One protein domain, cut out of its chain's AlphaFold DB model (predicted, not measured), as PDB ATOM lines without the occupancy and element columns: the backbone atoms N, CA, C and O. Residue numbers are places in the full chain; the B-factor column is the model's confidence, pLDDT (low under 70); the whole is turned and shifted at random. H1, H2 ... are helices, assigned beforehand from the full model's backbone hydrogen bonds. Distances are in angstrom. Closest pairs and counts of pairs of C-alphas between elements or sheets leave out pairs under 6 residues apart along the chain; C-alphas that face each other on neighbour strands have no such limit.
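This is residues 28 to 165 of the 288 residues of an uncharacterized protein of Comamonas thiooxydans (UniProt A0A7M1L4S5). Three long helices, H1, H4 and H8, make an elongated bundle: H8 lies along both others, while H1 and H4 diverge. On the side away from H8, short H3 crosses H4; H2 is at one end, and H6 and H7 are towards the other. The printed part has 138 residues with eight named helices, H1 to H8 in chain order, and no named strand: all helix. It is compact, with a radius of gyration of the C-alphas of 14.8 A and spans of 42 by 27 by 22 A.

H1, residues 29 to 50, H4, residues 86 to 111, and H8, residues 146 to 163, form an up and down bundle, each running against the one before. H1 touches H8 at a shallow tilt of 31 degrees, the closest C-alphas, Ala 40 and Cys 156, being 5.7 A apart. H1 and H4 only just touch, with 3 pairs of C-alphas within 8 A, the closest Val 44 and Tyr 91 at 6.9 A. H2, residues 52 to 59, only just touches H4 with 3 such pairs, the closest Val 55 and Thr 88 at 6.2 A. H3, residues 69 to 77, touches H4 about perpendicular at 77 degrees, with closest C-alphas Ala 73 and Leu 95 at 4.6 A. H4, the hub, touches H8 at a shallow tilt of 15 degrees, opposite ways, with closest C-alphas Ala 90 and Leu 159 at 5.1 A. H5, residues 123 to 130, only just touches H3 with 3 such pairs, the closest Leu 69 and Asp 123 at 6.3 A. H6, residues 133 to 136, and H7, residues 139 to 144, only just touch, with 3 such pairs and only at the corner, the closest Asn 135 and Phe 141 at 5.9 A. H7 touches H4, with closest C-alphas His 144 and Gln 104 at 6.2 A. Each O i to N i+4 pair is within hydrogen-bond range in H1, H2, H3, H4, H5 and H7, and 13 of 14 in H8; H6 is too short for such a pair, and its one O i to N i+3 pair is not within range.

H1 starts at C-alpha 29 (195.829, 147.805, 180.443) and measures 31.5 A from first to last C-alpha. H4 measures 37.3 A and ends at C-alpha 111 (212.007, 159.569, 193.107). H8 measures 25.9 A and ends at C-alpha 163 (195.790, 162.965, 157.375).

The two C-alphas farthest apart, those of Gln 113 and Ile 165, are 46.7 A apart. The printed part has no cut, and the link from H4 to H5 is long, 11 residues. Mean pLDDT of the printed part is 87.6; residues 65 to 66, 80 to 81 and 119 are under 70.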
ATOM      1  N   SER A  28     193.800 143.807 178.409       81.75
ATOM      2  CA  SER A  28     194.588 144.259 179.562       81.75
ATOM      3  C   SER A  28     195.021 145.722 179.387       81.75
ATOM      4  O   SER A  28     195.170 146.199 178.258       81.75
ATOM      5  N   LEU A  29     195.273 146.442 180.491       84.00
ATOM      6  CA  LEU A  29     195.829 147.805 180.443       84.00
ATOM      7  C   LEU A  29     197.091 147.856 179.563       84.00
ATOM      8  O   LEU A  29     197.200 148.726 178.706       84.00
ATOM      9  N   PHE A  30     197.976 146.862 179.699       88.75
ATOM     10  CA  PHE A  30     199.133 146.664 178.820       88.75
ATOM     11  C   PHE A  30     198.754 146.724 177.334       88.75
ATOM     12  O   PHE A  30     199.341 147.491 176.574       88.75
ATOM     13  N   GLY A  31     197.749 145.939 176.925       84.69
ATOM     14  CA  GLY A  31     197.293 145.886 175.537       84.69
ATOM     15  C   GLY A  31     196.788 147.237 175.032       84.69
ATOM     16  O   GLY A  31     197.115 147.629 173.914       84.69
ATOM     17  N   LYS A  32     196.058 147.983 175.869       89.56
ATOM     18  CA  LYS A  32     195.534 149.314 175.515       89.56
ATOM     19  C   LYS A  32     196.651 150.337 175.340       89.56
ATOM     20  O   LYS A  32     196.717 150.985 174.301       89.56
ATOM     21  N   LEU A  33     197.546 150.453 176.324       93.06
ATOM     22  CA  LEU A  33     198.657 151.411 176.278       93.06
ATOM     23  C   LEU A  33     199.593 151.111 175.097       93.06
ATOM     24  O   LEU A  33     199.976 152.020 174.360       93.06
ATOM     25  N   LYS A  34     199.874 149.824 174.843       91.38
ATOM     26  CA  LYS A  34     200.646 149.383 173.677       91.38
ATOM     27  C   LYS A  34     199.966 149.757 172.359       91.38
ATOM     28  O   LYS A  34     200.627 150.284 171.467       91.38
ATOM     29  N   ALA A  35     198.663 149.510 172.226       89.06
ATOM     30  CA  ALA A  35     197.919 149.832 171.008       89.06
ATOM     31  C   ALA A  35     197.901 151.341 170.721       89.06
ATOM     32  O   ALA A  35     198.087 151.746 169.574       89.06
ATOM     33  N   ILE A  36     197.732 152.169 171.756       93.25
ATOM     34  CA  ILE A  36     197.799 153.630 171.637       93.25
ATOM     35  C   ILE A  36     199.177 154.064 171.128       93.25
ATOM     36  O   ILE A  36     199.257 154.852 170.187       93.25
ATOM     37  N   TRP A  37     200.254 153.529 171.707       93.94
ATOM     38  CA  TRP A  37     201.615 153.851 171.276       93.94
ATOM     39  C   TRP A  37     201.867 153.469 169.816       93.94
ATOM     40  O   TRP A  37     202.367 154.273 169.035       93.94
ATOM     41  N   MET A  38     201.475 152.255 169.424       92.19
ATOM     42  CA  MET A  38     201.627 151.788 168.045       92.19
ATOM     43  C   MET A  38     200.831 152.647 167.058       92.19
ATOM     44  O   MET A  38     201.323 152.956 165.974       92.19
ATOM     45  N   LEU A  39     199.617 153.065 167.427       92.44
ATOM     46  CA  LEU A  39     198.836 153.998 166.620       92.44
ATOM     47  C   LEU A  39     199.562 155.341 166.472       92.44
ATOM     48  O   LEU A  39     199.640 155.862 165.361       92.44
ATOM     49  N   ALA A  40     200.120 155.879 167.560       94.50
ATOM     50  CA  ALA A  40     200.884 157.123 167.534       94.50
ATOM     51  C   ALA A  40     202.095 157.025 166.595       94.50
ATOM     52  O   ALA A  40     202.252 157.878 165.722       94.50
ATOM     53  N   ALA A  41     202.888 155.955 166.718       92.19
ATOM     54  CA  ALA A  41     204.039 155.689 165.858       92.19
ATOM     55  C   ALA A  41     203.637 155.645 164.375       92.19
ATOM     56  O   ALA A  41     204.185 156.383 163.559       92.19
ATOM     57  N   ASN A  42     202.601 154.870 164.041       92.75
ATOM     58  CA  ASN A  42     202.108 154.749 162.669       92.75
ATOM     59  C   ASN A  42     201.648 156.092 162.087       92.75
ATOM     60  O   ASN A  42     201.931 156.394 160.928       92.75
ATOM     61  N   LEU A  43     200.931 156.906 162.866       93.19
ATOM     62  CA  LEU A  43     200.446 158.209 162.404       93.19
ATOM     63  C   LEU A  43     201.581 159.221 162.223       93.19
ATOM     64  O   LEU A  43     201.530 160.013 161.283       93.19
ATOM     65  N   VAL A  44     202.597 159.186 163.089       93.88
ATOM     66  CA  VAL A  44     203.812 159.998 162.948       93.88
ATOM     67  C   VAL A  44     204.548 159.620 161.673       93.88
ATOM     68  O   VAL A  44     204.757 160.492 160.833       93.88
ATOM     69  N   THR A  45     204.837 158.332 161.464       91.94
ATOM     70  CA  THR A  45     205.474 157.851 160.230       91.94
ATOM     71  C   THR A  45     204.674 158.265 159.002       91.94
ATOM     72  O   THR A  45     205.231 158.830 158.067       91.94
ATOM     73  N   ARG A  46     203.350 158.072 159.021       91.75
ATOM     74  CA  ARG A  46     202.476 158.441 157.903       91.75
ATOM     75  C   ARG A  46     202.505 159.942 157.605       91.75
ATOM     76  O   ARG A  46     202.546 160.334 156.440       91.75
ATOM     77  N   ALA A  47     202.500 160.791 158.633       91.88
ATOM     78  CA  ALA A  47     202.616 162.238 158.461       91.88
ATOM     79  C   ALA A  47     203.970 162.634 157.852       91.88
ATOM     80  O   ALA A  47     204.022 163.478 156.957       91.88
ATOM     81  N   GLU A  48     205.050 162.004 158.307       92.38
ATOM     82  CA  GLU A  48     206.410 162.231 157.814       92.38
ATOM     83  C   GLU A  48     206.577 161.780 156.358       92.38
ATOM     84  O   GLU A  48     207.244 162.467 155.590       92.38
ATOM     85  N   THR A  49     205.921 160.692 155.941       90.12
ATOM     86  CA  THR A  49     205.999 160.176 154.567       90.12
ATOM     87  C   THR A  49     205.063 160.905 153.600       90.12
ATOM     88  O   THR A  49     205.498 161.359 152.544       90.12
ATOM     89  N   GLU A  50     203.777 161.046 153.939       89.56
ATOM     90  CA  GLU A  50     202.754 161.608 153.035       89.56
ATOM     91  C   GLU A  50     202.802 163.144 152.984       89.56
ATOM     92  O   GLU A  50     202.455 163.754 151.971       89.56
ATOM     93  N   HIS A  51     203.258 163.786 154.064       87.25
ATOM     94  CA  HIS A  51     203.282 165.244 154.206       87.25
ATOM     95  C   HIS A  51     204.673 165.793 154.557       87.25
ATOM     96  O   HIS A  51     204.780 166.874 155.148       87.25
ATOM     97  N   SER A  52     205.731 165.099 154.122       88.44
ATOM     98  CA  SER A  52     207.145 165.410 154.389       88.44
ATOM     99  C   SER A  52     207.490 166.891 154.257       88.44
ATOM    100  O   SER A  52     208.088 167.462 155.156       88.44
ATOM    101  N   LYS A  53     207.041 167.572 153.196       88.12
ATOM    102  CA  LYS A  53     207.306 169.008 152.992       88.12
ATOM    103  C   LYS A  53     206.818 169.877 154.152       88.12
ATOM    104  O   LYS A  53     207.538 170.763 154.589       88.12
ATOM    105  N   ARG A  54     205.601 169.633 154.646       86.38
ATOM    106  CA  ARG A  54     205.003 170.423 155.737       86.38
ATOM    107  C   ARG A  54     205.640 170.079 157.074       86.38
ATOM    108  O   ARG A  54     205.891 170.966 157.880       86.38
ATOM    109  N   VAL A  55     205.909 168.795 157.292       89.19
ATOM    110  CA  VAL A  55     206.575 168.330 158.507       89.19
ATOM    111  C   VAL A  55     208.011 168.863 158.554       89.19
ATOM    112  O   VAL A  55     208.401 169.433 159.562       89.19
ATOM    113  N   ASN A  56     208.766 168.832 157.458       89.19
ATOM    114  CA  ASN A  56     210.130 169.369 157.394       89.19
ATOM    115  C   ASN A  56     210.205 170.867 157.734       89.19
ATOM    116  O   ASN A  56     211.160 171.303 158.373       89.19
ATOM    117  N   VAL A  57     209.189 171.660 157.365       86.88
ATOM    118  CA  VAL A  57     209.101 173.074 157.778       86.88
ATOM    119  C   VAL A  57     209.046 173.192 159.303       86.88
ATOM    120  O   VAL A  57     209.807 173.965 159.877       86.88
ATOM    121  N   LEU A  58     208.229 172.367 159.970       87.44
ATOM    122  CA  LEU A  58     208.176 172.304 161.436       87.44
ATOM    123  C   LEU A  58     209.549 171.941 162.036       87.44
ATOM    124  O   LEU A  58     209.954 172.484 163.060       87.44
ATOM    125  N   TRP A  59     210.293 171.036 161.404       85.88
ATOM    126  CA  TRP A  59     211.603 170.612 161.900       85.88
ATOM    127  C   TRP A  59     212.747 171.589 161.586       85.88
ATOM    128  O   TRP A  59     213.818 171.465 162.193       85.88
ATOM    129  N   GLY A  60     212.525 172.566 160.698       83.75
ATOM    130  CA  GLY A  60     213.564 173.448 160.157       83.75
ATOM    131  C   GLY A  60     214.513 172.737 159.183       83.75
ATOM    132  O   GLY A  60     215.646 173.171 159.001       83.75
ATOM    133  N   GLY A  61     214.083 171.613 158.604       85.25
ATOM    134  CA  GLY A  61     214.898 170.718 157.788       85.25
ATOM    135  C   GLY A  61     214.291 169.314 157.703       85.25
ATOM    136  O   GLY A  61     213.171 169.107 158.171       85.25
ATOM    137  N   PRO A  62     214.995 168.342 157.102       85.50
ATOM    138  CA  PRO A  62     214.550 166.953 157.081       85.50
ATOM    139  C   PRO A  62     214.285 166.418 158.492       85.50
ATOM    140  O   PRO A  62     215.056 166.682 159.421       85.50
ATOM    141  N   VAL A  63     213.204 165.652 158.648       84.06
ATOM    142  CA  VAL A  63     212.969 164.874 159.872       84.06
ATOM    143  C   VAL A  63     214.147 163.917 160.083       84.06
ATOM    144  O   VAL A  63     214.575 163.286 159.118       84.06
ATOM    145  N   PRO A  64     214.672 163.762 161.311       80.44
ATOM    146  CA  PRO A  64     215.730 162.790 161.561       80.44
ATOM    147  C   PRO A  64     215.227 161.364 161.267       80.44
ATOM    148  O   PRO A  64     214.294 160.885 161.908       80.44
ATOM    149  N   GLU A  65     215.824 160.703 160.271       67.75
ATOM    150  CA  GLU A  65     215.334 159.428 159.711       67.75
ATOM    151  C   GLU A  65     215.521 158.228 160.654       67.75
ATOM    152  O   GLU A  65     214.779 157.253 160.571       67.75
ATOM    153  N   THR A  66     216.489 158.302 161.570       63.53
ATOM    154  CA  THR A  66     216.903 157.197 162.451       63.53
ATOM    155  C   THR A  66     216.436 157.343 163.898       63.53
ATOM    156  O   THR A  66     216.777 156.511 164.736       63.53
ATOM    157  N   SER A  67     215.685 158.395 164.228       74.06
ATOM    158  CA  SER A  67     215.264 158.636 165.606       74.06
ATOM    159  C   SER A  67     214.027 157.824 165.973       74.06
ATOM    160  O   SER A  67     213.029 157.790 165.247       74.06
ATOM    161  N   SER A  68     214.094 157.210 167.153       86.12
ATOM    162  CA  SER A  68     212.939 156.634 167.832       86.12
ATOM    163  C   SER A  68     211.867 157.708 168.063       86.12
ATOM    164  O   SER A  68     212.143 158.914 168.103       86.12
ATOM    165  N   LEU A  69     210.617 157.299 168.229       88.50
ATOM    166  CA  LEU A  69     209.514 158.192 168.556       88.50
ATOM    167  C   LEU A  69     209.760 158.992 169.860       88.50
ATOM    168  O   LEU A  69     209.525 160.207 169.845       88.50
ATOM    169  N   PRO A  70     210.296 158.401 170.953       87.19
ATOM    170  CA  PRO A  70     210.751 159.152 172.127       87.19
ATOM    171  C   PRO A  70     211.841 160.184 171.810       87.19
ATOM    172  O   PRO A  70     211.807 161.299 172.338       87.19
ATOM    173  N   ASP A  71     212.789 159.854 170.930       87.75
ATOM    174  CA  ASP A  71     213.840 160.788 170.521       87.75
ATOM    175  C   ASP A  71     213.280 161.970 169.738       87.75
ATOM    176  O   ASP A  71     213.614 163.119 170.038       87.75
ATOM    177  N   LYS A  72     212.373 161.716 168.790       89.25
ATOM    178  CA  LYS A  72     211.671 162.776 168.052       89.25
ATOM    179  C   LYS A  72     210.908 163.690 169.004       89.25
ATOM    180  O   LYS A  72     211.027 164.912 168.916       89.25
ATOM    181  N   ALA A  73     210.171 163.110 169.946       89.50
ATOM    182  CA  ALA A  73     209.427 163.846 170.958       89.50
ATOM    183  C   ALA A  73     210.335 164.764 171.792       89.50
ATOM    184  O   ALA A  73     210.067 165.962 171.929       89.50
ATOM    185  N   ARG A  74     211.460 164.230 172.274       86.94
ATOM    186  CA  ARG A  74     212.464 164.982 173.035       86.94
ATOM    187  C   ARG A  74     213.077 166.112 172.206       86.94
ATOM    188  O   ARG A  74     213.082 167.259 172.653       86.94
ATOM    189  N   MET A  75     213.536 165.821 170.989       86.38
ATOM    190  CA  MET A  75     214.133 166.818 170.095       86.38
ATOM    191  C   MET A  75     213.155 167.948 169.770       86.38
ATOM    192  O   MET A  75     213.528 169.118 169.844       86.38
ATOM    193  N   LEU A  76     211.898 167.627 169.457       84.38
ATOM    194  CA  LEU A  76     210.899 168.645 169.150       84.38
ATOM    195  C   LEU A  76     210.543 169.482 170.386       84.38
ATOM    196  O   LEU A  76     210.404 170.694 170.264       84.38
ATOM    197  N   SER A  77     210.451 168.870 171.573       75.81
ATOM    198  CA  SER A  77     210.159 169.589 172.824       75.81
ATOM    199  C   SER A  77     211.222 170.632 173.190       75.81
ATOM    200  O   SER A  77     210.900 171.652 173.792       75.81
ATOM    201  N   SER A  78     212.472 170.413 172.769       72.38
ATOM    202  CA  SER A  78     213.584 171.348 172.979       72.38
ATOM    203  C   SER A  78     213.593 172.538 172.011       72.38
ATOM    204  O   SER A  78     214.301 173.517 172.243       72.38
ATOM    205  N   LYS A  79     212.807 172.479 170.929       73.00
ATOM    206  CA  LYS A  79     212.709 173.543 169.929       73.00
ATOM    207  C   LYS A  79     211.465 174.398 170.194       73.00
ATOM    208  O   LYS A  79     210.356 173.882 170.328       73.00
ATOM    209  N   ALA A  80     211.614 175.721 170.179       61.88
ATOM    210  CA  ALA A  80     210.484 176.653 170.185       61.88
ATOM    211  C   ALA A  80     209.830 176.704 168.791       61.88
ATOM    212  O   ALA A  80     210.002 177.663 168.044       61.88
ATOM    213  N   VAL A  81     209.127 175.635 168.406       68.50
ATOM    214  CA  VAL A  81     208.491 175.548 167.085       68.50
ATOM    215  C   VAL A  81     207.038 176.013 167.140       68.50
ATOM    216  O   VAL A  81     206.224 175.463 167.889       68.50
ATOM    217  N   GLN A  82     206.713 176.993 166.297       77.69
ATOM    218  CA  GLN A  82     205.356 177.465 166.019       77.69
ATOM    219  C   GLN A  82     204.788 176.684 164.820       77.69
ATOM    220  O   GLN A  82     205.311 176.809 163.714       77.69
ATOM    221  N   PRO A  83     203.754 175.846 165.001       82.31
ATOM    222  CA  PRO A  83     203.145 175.135 163.886       82.31
ATOM    223  C   PRO A  83     202.357 176.089 162.980       82.31
ATOM    224  O   PRO A  83     201.470 176.794 163.447       82.31
ATOM    225  N   GLU A  84     202.632 176.067 161.676       81.75
ATOM    226  CA  GLU A  84     201.960 176.940 160.695       81.75
ATOM    227  C   GLU A  84     200.640 176.373 160.141       81.75
ATOM    228  O   GLU A  84     199.891 177.068 159.458       81.75
ATOM    229  N   SER A  85     200.344 175.093 160.395       83.88
ATOM    230  CA  SER A  85     199.151 174.412 159.878       83.88
ATOM    231  C   SER A  85     198.503 173.542 160.945       83.88
ATOM    232  O   SER A  85     199.158 173.102 161.890       83.88
ATOM    233  N   SER A  86     197.221 173.217 160.770       85.94
ATOM    234  CA  SER A  86     196.512 172.365 161.730       85.94
ATOM    235  C   SER A  86     197.041 170.927 161.738       85.94
ATOM    236  O   SER A  86     196.989 170.257 162.770       85.94
ATOM    237  N   LEU A  87     197.590 170.459 160.608       89.19
ATOM    238  CA  LEU A  87     198.292 169.180 160.513       89.19
ATOM    239  C   LEU A  87     199.601 169.198 161.309       89.19
ATOM    240  O   LEU A  87     199.817 168.317 162.139       89.19
ATOM    241  N   THR A  88     200.456 170.203 161.093       90.25
ATOM    242  CA  THR A  88     201.736 170.313 161.816       90.25
ATOM    243  C   THR A  88     201.526 170.594 163.300       90.25
ATOM    244  O   THR A  88     202.303 170.113 164.120       90.25
ATOM    245  N   GLN A  89     200.439 171.278 163.665       91.00
ATOM    246  CA  GLN A  89     200.019 171.433 165.053       91.00
ATOM    247  C   GLN A  89     199.631 170.090 165.675       91.00
ATOM    248  O   GLN A  89     200.154 169.746 166.730       91.00
ATOM    249  N   ALA A  90     198.761 169.310 165.023       92.00
ATOM    250  CA  ALA A  90     198.342 168.006 165.538       92.00
ATOM    251  C   ALA A  90     199.525 167.030 165.676       92.00
ATOM    252  O   ALA A  90     199.610 166.304 166.663       92.00
ATOM    253  N   TYR A  91     200.455 167.056 164.719       93.69
ATOM    254  CA  TYR A  91     201.707 166.302 164.776       93.69
ATOM    255  C   TYR A  91     202.588 166.738 165.960       93.69
ATOM    256  O   TYR A  91     203.045 165.900 166.735       93.69
ATOM    257  N   ALA A  92     202.784 168.048 166.148       92.62
ATOM    258  CA  ALA A  92     203.592 168.576 167.244       92.62
ATOM    259  C   ALA A  92     202.978 168.289 168.623       92.62
ATOM    260  O   ALA A  92     203.698 167.935 169.551       92.62
ATOM    261  N   GLU A  93     201.658 168.431 168.768       92.94
ATOM    262  CA  GLU A  93     200.937 168.102 170.002       92.94
ATOM    263  C   GLU A  93     201.088 166.621 170.365       92.94
ATOM    264  O   GLU A  93     201.378 166.308 171.516       92.94
ATOM    265  N   LEU A  94     200.976 165.721 169.383       95.25
ATOM    266  CA  LEU A  94     201.193 164.290 169.589       95.25
ATOM    267  C   LEU A  94     202.609 164.012 170.115       95.25
ATOM    268  O   LEU A  94     202.763 163.321 171.118       95.25
ATOM    269  N   LEU A  95     203.642 164.587 169.492       93.94
ATOM    270  CA  LEU A  95     205.028 164.413 169.939       93.94
ATOM    271  C   LEU A  95     205.300 165.037 171.315       93.94
ATOM    272  O   LEU A  95     206.050 164.470 172.106       93.94
ATOM    273  N   ARG A  96     204.678 166.174 171.644       92.75
ATOM    274  CA  ARG A  96     204.780 166.764 172.989       92.75
ATOM    275  C   ARG A  96     204.183 165.849 174.050       92.75
ATOM    276  O   ARG A  96     204.773 165.717 175.115       92.75
ATOM    277  N   GLU A  97     203.070 165.188 173.754       94.94
ATOM    278  CA  GLU A  97     202.451 164.248 174.689       94.94
ATOM    279  C   GLU A  97     203.344 163.025 174.943       94.94
ATOM    280  O   GLU A  97     203.493 162.570 176.076       94.94
ATOM    281  N   ILE A  98     204.043 162.545 173.913       94.12
ATOM    282  CA  ILE A  98     205.052 161.487 174.060       94.12
ATOM    283  C   ILE A  98     206.224 161.951 174.933       94.12
ATOM    284  O   ILE A  98     206.703 161.192 175.780       94.12
ATOM    285  N   ALA A  99     206.660 163.204 174.785       91.56
ATOM    286  CA  ALA A  99     207.690 163.774 175.650       91.56
ATOM    287  C   ALA A  99     207.219 163.853 177.115       91.56
ATOM    288  O   ALA A  99     208.018 163.599 178.015       91.56
ATOM    289  N   GLN A 100     205.933 164.138 177.359       93.00
ATOM    290  CA  GLN A 100     205.348 164.115 178.706       93.00
ATOM    291  C   GLN A 100     205.347 162.708 179.309       93.00
ATOM    292  O   GLN A 100     205.782 162.550 180.447       93.00
ATOM    293  N   ILE A 101     204.951 161.676 178.549       94.19
ATOM    294  CA  ILE A 101     205.015 160.269 178.995       94.19
ATOM    295  C   ILE A 101     206.428 159.925 179.478       94.19
ATOM    296  O   ILE A 101     206.604 159.395 180.576       94.19
ATOM    297  N   HIS A 102     207.435 160.258 178.671       90.81
ATOM    298  CA  HIS A 102     208.828 160.001 179.015       90.81
ATOM    299  C   HIS A 102     209.283 160.805 180.242       90.81
ATOM    300  O   HIS A 102     209.901 160.247 181.147       90.81
ATOM    301  N   GLY A 103     208.951 162.098 180.309       90.31
ATOM    302  CA  GLY A 103     209.320 162.968 181.426       90.31
ATOM    303  C   GLY A 103     208.722 162.522 182.765       90.31
ATOM    304  O   GLY A 103     209.415 162.532 183.782       90.31
ATOM    305  N   GLN A 104     207.462 162.075 182.771       92.56
ATOM    306  CA  GLN A 104     206.812 161.567 183.983       92.56
ATOM    307  C   GLN A 104     207.415 160.236 184.442       92.56
ATOM    308  O   GLN A 104     207.668 160.069 185.635       92.56
ATOM    309  N   ASP A 105     207.721 159.314 183.521       91.69
ATOM    310  CA  ASP A 105     208.409 158.062 183.873       91.69
ATOM    311  C   ASP A 105     209.799 158.330 184.475       91.69
ATOM    312  O   ASP A 105     210.139 157.777 185.524       91.69
ATOM    313  N   GLN A 106     210.573 159.252 183.890       90.56
ATOM    314  CA  GLN A 106     211.868 159.663 184.444       90.56
ATOM    315  C   GLN A 106     211.741 160.242 185.856       90.56
ATOM    316  O   GLN A 106     212.547 159.922 186.731       90.56
ATOM    317  N   LEU A 107     210.720 161.065 186.104       90.81
ATOM    318  CA  LEU A 107     210.478 161.665 187.413       90.81
ATOM    319  C   LEU A 107     210.096 160.616 188.467       90.81
ATOM    320  O   LEU A 107     210.551 160.706 189.610       90.81
ATOM    321  N   ILE A 108     209.310 159.603 188.094       90.94
ATOM    322  CA  ILE A 108     208.994 158.466 188.972       90.94
ATOM    323  C   ILE A 108     210.265 157.683 189.308       90.94
ATOM    324  O   ILE A 108     210.526 157.426 190.484       90.94
ATOM    325  N   ARG A 109     211.079 157.341 188.301       90.31
ATOM    326  CA  ARG A 109     212.338 156.601 188.494       90.31
ATOM    327  C   ARG A 109     213.310 157.351 189.391       90.31
ATOM    328  O   ARG A 109     213.864 156.753 190.307       90.31
ATOM    329  N   LEU A 110     213.453 158.660 189.180       90.06
ATOM    330  CA  LEU A 110     214.298 159.520 190.003       90.06
ATOM    331  C   LEU A 110     213.863 159.496 191.473       90.06
ATOM    332  O   LEU A 110     214.692 159.285 192.356       90.06
ATOM    333  N   LYS A 111     212.559 159.650 191.744       88.88
ATOM    334  CA  LYS A 111     212.007 159.569 193.107       88.88
ATOM    335  C   LYS A 111     212.207 158.191 193.741       88.88
ATOM    336  O   LYS A 111     212.416 158.104 194.945       88.88
ATOM    337  N   ALA A 112     212.164 157.134 192.934       87.00
ATOM    338  CA  ALA A 112     212.395 155.757 193.359       87.00
ATOM    339  C   ALA A 112     213.886 155.359 193.401       87.00
ATOM    340  O   ALA A 112     214.179 154.192 193.651       87.00
ATOM    341  N   GLN A 113     214.816 156.289 193.135       88.94
ATOM    342  CA  GLN A 113     216.265 156.035 193.035       88.94
ATOM    343  C   GLN A 113     216.625 154.911 192.044       88.94
ATOM    344  O   GLN A 113     217.614 154.197 192.204       88.94
ATOM    345  N   GLN A 114     215.813 154.749 191.003       86.25
ATOM    346  CA  GLN A 114     216.034 153.788 189.932       86.25
ATOM    347  C   GLN A 114     216.838 154.423 188.793       86.25
ATOM    348  O   GLN A 114     216.729 155.632 188.561       86.25
ATOM    349  N   PRO A 115     217.609 153.626 188.031       84.06
ATOM    350  CA  PRO A 115     218.283 154.132 186.846       84.06
ATOM    351  C   PRO A 115     217.261 154.680 185.843       84.06
ATOM    352  O   PRO A 115     216.198 154.088 185.619       84.06
ATOM    353  N   ALA A 116     217.602 155.818 185.236       81.38
ATOM    354  CA  ALA A 116     216.843 156.374 184.125       81.38
ATOM    355  C   ALA A 116     216.850 155.400 182.938       81.38
ATOM    356  O   ALA A 116     217.796 154.630 182.751       81.38
ATOM    357  N   LEU A 117     215.801 155.453 182.117       78.75
ATOM    358  CA  LEU A 117     215.818 154.751 180.839       78.75
ATOM    359  C   LEU A 117     216.933 155.329 179.953       78.75
ATOM    360  O   LEU A 117     217.094 156.555 179.913       78.75
ATOM    361  N   PRO A 118     217.689 154.480 179.232       76.44
ATOM    362  CA  PRO A 118     218.616 154.950 178.215       76.44
ATOM    363  C   PRO A 118     217.896 155.864 177.220       76.44
ATOM    364  O   PRO A 118     216.766 155.599 176.813       76.44
ATOM    365  N   SER A 119     218.552 156.952 176.832       69.12
ATOM    366  CA  SER A 119     217.958 157.986 175.979       69.12
ATOM    367  C   SER A 119     217.840 157.584 174.510       69.12
ATOM    368  O   SER A 119     217.207 158.298 173.752       69.12
ATOM    369  N   ASN A 120     218.451 156.469 174.126       71.69
ATOM    370  CA  ASN A 120     218.662 155.990 172.762       71.69
ATOM    371  C   ASN A 120     218.039 154.601 172.534       71.69
ATOM    372  O   ASN A 120     218.553 153.804 171.750       71.69
ATOM    373  N   LEU A 121     216.967 154.284 173.263       78.50
ATOM    374  CA  LEU A 121     216.195 153.066 173.030       78.50
ATOM    375  C   LEU A 121     215.383 153.186 171.739       78.50
ATOM    376  O   LEU A 121     214.800 154.233 171.461       78.50
ATOM    377  N   ASP A 122     215.293 152.088 170.989       84.69
ATOM    378  CA  ASP A 122     214.283 151.971 169.942       84.69
ATOM    379  C   ASP A 122     212.862 151.931 170.541       84.69
ATOM    380  O   ASP A 122     212.667 151.730 171.746       84.69
ATOM    381  N   ASP A 123     211.849 152.118 169.693       84.06
ATOM    382  CA  ASP A 123     210.453 152.195 170.129       84.06
ATOM    383  C   ASP A 123     209.983 150.936 170.870       84.06
ATOM    384  O   ASP A 123     209.190 151.028 171.809       84.06
ATOM    385  N   ALA A 124     210.455 149.754 170.464       87.25
ATOM    386  CA  ALA A 124     210.026 148.486 171.040       87.25
ATOM    387  C   ALA A 124     210.641 148.268 172.427       87.25
ATOM    388  O   ALA A 124     209.929 147.896 173.364       87.25
ATOM    389  N   ALA A 125     211.937 148.537 172.569       88.38
ATOM    390  CA  ALA A 125     212.678 148.460 173.817       88.38
ATOM    391  C   ALA A 125     212.181 149.508 174.817       88.38
ATOM    392  O   ALA A 125     211.948 149.181 175.984       88.38
ATOM    393  N   PHE A 126     211.939 150.740 174.359       89.25
ATOM    394  CA  PHE A 126     211.349 151.793 175.180       89.25
ATOM    395  C   PHE A 126     209.974 151.378 175.705       89.25
ATOM    396  O   PHE A 126     209.728 151.409 176.912       89.25
ATOM    397  N   LEU A 127     209.085 150.927 174.816       89.81
ATOM    398  CA  LEU A 127     207.726 150.548 175.189       89.81
ATOM    399  C   LEU A 127     207.693 149.328 176.117       89.81
ATOM    400  O   LEU A 127     206.895 149.295 177.055       89.81
ATOM    401  N   ALA A 128     208.558 148.337 175.889       89.38
ATOM    402  CA  ALA A 128     208.673 147.164 176.750       89.38
ATOM    403  C   ALA A 128     209.135 147.535 178.166       89.38
ATOM    404  O   ALA A 128     208.587 147.026 179.144       89.38
ATOM    405  N   ALA A 129     210.106 148.444 178.280       89.94
ATOM    406  CA  ALA A 129     210.603 148.907 179.568       89.94
ATOM    407  C   ALA A 129     209.586 149.802 180.297       89.94
ATOM    408  O   ALA A 129     209.416 149.684 181.512       89.94
ATOM    409  N   LEU A 130     208.877 150.658 179.560       91.00
ATOM    410  CA  LEU A 130     207.849 151.544 180.099       91.00
ATOM    411  C   LEU A 130     206.632 150.762 180.614       91.00
ATOM    412  O   LEU A 130     206.140 151.036 181.706       91.00
ATOM    413  N   LEU A 131     206.173 149.761 179.856       91.19
ATOM    414  CA  LEU A 131     205.002 148.937 180.181       91.19
ATOM    415  C   LEU A 131     205.358 147.636 180.916       91.19
ATOM    416  O   LEU A 131     204.584 146.673 180.886       91.19
ATOM    417  N   ALA A 132     206.517 147.587 181.575       91.12
ATOM    418  CA  ALA A 132     206.920 146.437 182.369       91.12
ATOM    419  C   ALA A 132     205.875 146.123 183.466       91.12
ATOM    420  O   ALA A 132     205.264 147.044 184.020       91.12
ATOM    421  N   PRO A 133     205.681 144.846 183.857       87.31
ATOM    422  CA  PRO A 133     204.665 144.468 184.845       87.31
ATOM    423  C   PRO A 133     204.760 145.220 186.180       87.31
ATOM    424  O   PRO A 133     203.735 145.480 186.805       87.31
ATOM    425  N   ALA A 134     205.973 145.584 186.606       86.56
ATOM    426  CA  ALA A 134     206.199 146.379 187.813       86.56
ATOM    427  C   ALA A 134     205.603 147.793 187.696       86.56
ATOM    428  O   ALA A 134     204.929 148.252 188.616       86.56
ATOM    429  N   ASN A 135     205.772 148.445 186.544       86.62
ATOM    430  CA  ASN A 135     205.218 149.772 186.282       86.62
ATOM    431  C   ASN A 135     203.690 149.734 186.223       86.62
ATOM    432  O   ASN A 135     203.029 150.551 186.848       86.62
ATOM    433  N   LEU A 136     203.106 148.730 185.566       86.75
ATOM    434  CA  LEU A 136     201.646 148.596 185.462       86.75
ATOM    435  C   LEU A 136     200.939 148.330 186.801       86.75
ATOM    436  O   LEU A 136     199.721 148.468 186.884       86.75
ATOM    437  N   ARG A 137     201.688 147.929 187.833       85.81
ATOM    438  CA  ARG A 137     201.199 147.745 189.208       85.81
ATOM    439  C   ARG A 137     201.533 148.930 190.119       85.81
ATOM    440  O   ARG A 137     201.072 148.956 191.254       85.81
ATOM    441  N   SER A 138     202.339 149.880 189.649       87.44
ATOM    442  CA  SER A 138     202.761 151.048 190.417       87.44
ATOM    443  C   SER A 138     201.683 152.125 190.388       87.44
ATOM    444  O   SER A 138     201.318 152.619 189.321       87.44
ATOM    445  N   GLU A 139     201.219 152.544 191.563       89.00
ATOM    446  CA  GLU A 139     200.264 153.647 191.694       89.00
ATOM    447  C   GLU A 139     200.794 154.940 191.055       89.00
ATOM    448  O   GLU A 139     200.073 155.620 190.326       89.00
ATOM    449  N   ALA A 140     202.083 155.244 191.242       88.81
ATOM    450  CA  ALA A 140     202.705 156.425 190.652       88.81
ATOM    451  C   ALA A 140     202.645 156.395 189.116       88.81
ATOM    452  O   ALA A 140     202.349 157.410 188.486       88.81
ATOM    453  N   PHE A 141     202.870 155.233 188.501       91.50
ATOM    454  CA  PHE A 141     202.771 155.080 187.050       91.50
ATOM    455  C   PHE A 141     201.323 155.237 186.567       91.50
ATOM    456  O   PHE A 141     201.062 155.957 185.601       91.50
ATOM    457  N   LEU A 142     200.372 154.601 187.257       90.19
ATOM    458  CA  LEU A 142     198.949 154.677 186.919       90.19
ATOM    459  C   LEU A 142     198.390 156.101 187.051       90.19
ATOM    460  O   LEU A 142     197.534 156.484 186.257       90.19
ATOM    461  N   ASN A 143     198.899 156.892 187.996       89.12
ATOM    462  CA  ASN A 143     198.425 158.253 188.248       89.12
ATOM    463  C   ASN A 143     199.161 159.330 187.441       89.12
ATOM    464  O   ASN A 143     198.575 160.376 187.166       89.12
ATOM    465  N   HIS A 144     200.423 159.107 187.059       90.44
ATOM    466  CA  HIS A 144     201.244 160.147 186.426       90.44
ATOM    467  C   HIS A 144     201.690 159.831 185.000       90.44
ATOM    468  O   HIS A 144     202.002 160.763 184.273       90.44
ATOM    469  N   VAL A 145     201.704 158.568 184.564       93.62
ATOM    470  CA  VAL A 145     202.130 158.194 183.200       93.62
ATOM    471  C   VAL A 145     200.949 157.715 182.363       93.62
ATOM    472  O   VAL A 145     200.745 158.193 181.249       93.62
ATOM    473  N   ALA A 146     200.130 156.803 182.895       92.38
ATOM    474  CA  ALA A 146     198.996 156.240 182.159       92.38
ATOM    475  C   ALA A 146     197.988 157.291 181.630       92.38
ATOM    476  O   ALA A 146     197.521 157.121 180.502       92.38
ATOM    477  N   PRO A 147     197.674 158.400 182.336       93.25
ATOM    478  CA  PRO A 147     196.771 159.430 181.814       93.25
ATOM    479  C   PRO A 147     197.252 160.059 180.500       93.25
ATOM    480  O   PRO A 147     196.441 160.320 179.609       93.25
ATOM    481  N   HIS A 148     198.567 160.222 180.339       95.62
ATOM    482  CA  HIS A 148     199.160 160.779 179.125       95.62
ATOM    483  C   HIS A 148     199.006 159.850 177.913       95.62
ATOM    484  O   HIS A 148     198.926 160.325 176.785       95.62
ATOM    485  N   PHE A 149     198.852 158.534 178.101       93.75
ATOM    486  CA  PHE A 149     198.476 157.648 176.994       93.75
ATOM    487  C   PHE A 149     197.050 157.926 176.497       93.75
ATOM    488  O   PHE A 149     196.797 157.921 175.296       93.75
ATOM    489  N   PHE A 150     196.096 158.215 177.381       91.00
ATOM    490  CA  PHE A 150     194.737 158.548 176.939       91.00
ATOM    491  C   PHE A 150     194.679 159.919 176.251       91.00
ATOM    492  O   PHE A 150     193.981 160.081 175.249       91.00
ATOM    493  N   ALA A 151     195.468 160.886 176.720       92.50
ATOM    494  CA  ALA A 151     195.676 162.138 175.997       92.50
ATOM    495  C   ALA A 151     196.336 161.892 174.627       92.50
ATOM    496  O   ALA A 151     195.867 162.407 173.608       92.50
ATOM    497  N   LEU A 152     197.347 161.022 174.563       94.44
ATOM    498  CA  LEU A 152     198.001 160.623 173.318       94.44
ATOM    499  C   LEU A 152     197.002 160.019 172.325       94.44
ATOM    500  O   LEU A 152     197.047 160.343 171.139       94.44
ATOM    501  N   GLN A 153     196.049 159.208 172.790       92.75
ATOM    502  CA  GLN A 153     194.974 158.665 171.956       92.75
ATOM    503  C   GLN A 153     194.106 159.773 171.332       92.75
ATOM    504  O   GLN A 153     193.752 159.694 170.151       92.75
ATOM    505  N   LEU A 154     193.789 160.829 172.085       93.56
ATOM    506  CA  LEU A 154     193.063 161.985 171.556       93.56
ATOM    507  C   LEU A 154     193.880 162.712 170.477       93.56
ATOM    508  O   LEU A 154     193.334 163.070 169.427       93.56
ATOM    509  N   HIS A 155     195.182 162.898 170.694       92.69
ATOM    510  CA  HIS A 155     196.073 163.499 169.699       92.69
ATOM    511  C   HIS A 155     196.236 162.619 168.452       92.69
ATOM    512  O   HIS A 155     196.225 163.145 167.337       92.69
ATOM    513  N   CYS A 156     196.258 161.292 168.606       92.38
ATOM    514  CA  CYS A 156     196.206 160.349 167.489       92.38
ATOM    515  C   CYS A 156     194.950 160.568 166.640       92.38
ATOM    516  O   CYS A 156     195.045 160.726 165.425       92.38
ATOM    517  N   TYR A 157     193.773 160.655 167.265       90.44
ATOM    518  CA  TYR A 157     192.533 160.922 166.534       90.44
ATOM    519  C   TYR A 157     192.572 162.267 165.796       90.44
ATOM    520  O   TYR A 157     192.170 162.353 164.633       90.44
ATOM    521  N   ARG A 158     193.093 163.323 166.434       89.81
ATOM    522  CA  ARG A 158     193.245 164.637 165.792       89.81
ATOM    523  C   ARG A 158     194.138 164.555 164.559       89.81
ATOM    524  O   ARG A 158     193.726 165.039 163.508       89.81
ATOM    525  N   LEU A 159     195.313 163.936 164.668       92.12
ATOM    526  CA  LEU A 159     196.243 163.799 163.548       92.12
ATOM    527  C   LEU A 159     195.650 162.933 162.432       92.12
ATOM    528  O   LEU A 159     195.653 163.356 161.279       92.12
ATOM    529  N   TYR A 160     195.047 161.793 162.773       91.69
ATOM    530  CA  TYR A 160     194.346 160.924 161.825       91.69
ATOM    531  C   TYR A 160     193.330 161.703 160.981       91.69
ATOM    532  O   TYR A 160     193.375 161.669 159.754       91.69
ATOM    533  N   ARG A 161     192.478 162.509 161.627       86.44
ATOM    534  CA  ARG A 161     191.471 163.336 160.941       86.44
ATOM    535  C   ARG A 161     192.072 164.387 160.012       86.44
ATOM    536  O   ARG A 161     191.381 164.819 159.095       86.44
ATOM    537  N   ARG A 162     193.308 164.838 160.250       87.19
ATOM    538  CA  ARG A 162     194.020 165.756 159.344       87.19
ATOM    539  C   ARG A 162     194.651 165.015 158.171       87.19
ATOM    540  O   ARG A 162     194.563 165.515 157.057       87.19
ATOM    541  N   LEU A 163     195.209 163.829 158.409       86.06
ATOM    542  CA  LEU A 163     195.790 162.965 157.375       86.06
ATOM    543  C   LEU A 163     194.739 162.385 156.413       86.06
ATOM    544  O   LEU A 163     195.065 162.000 155.297       86.06
ATOM    545  N   GLU A 164     193.470 162.315 156.816       83.94
ATOM    546  CA  GLU A 164     192.367 161.930 155.923       83.94
ATOM    547  C   GLU A 164     191.927 163.047 154.962       83.94
ATOM    548  O   GLU A 164     191.133 162.794 154.055       83.94
ATOM    549  N   ILE A 165     192.387 164.289 155.146       77.94
ATOM    550  CA  ILE A 165     191.962 165.413 154.305       77.94
ATOM    551  C   ILE A 165     192.710 165.339 152.967       77.94
ATOM    552  O   ILE A 165     193.936 165.460 152.956       77.94
TER     553      ILE A 165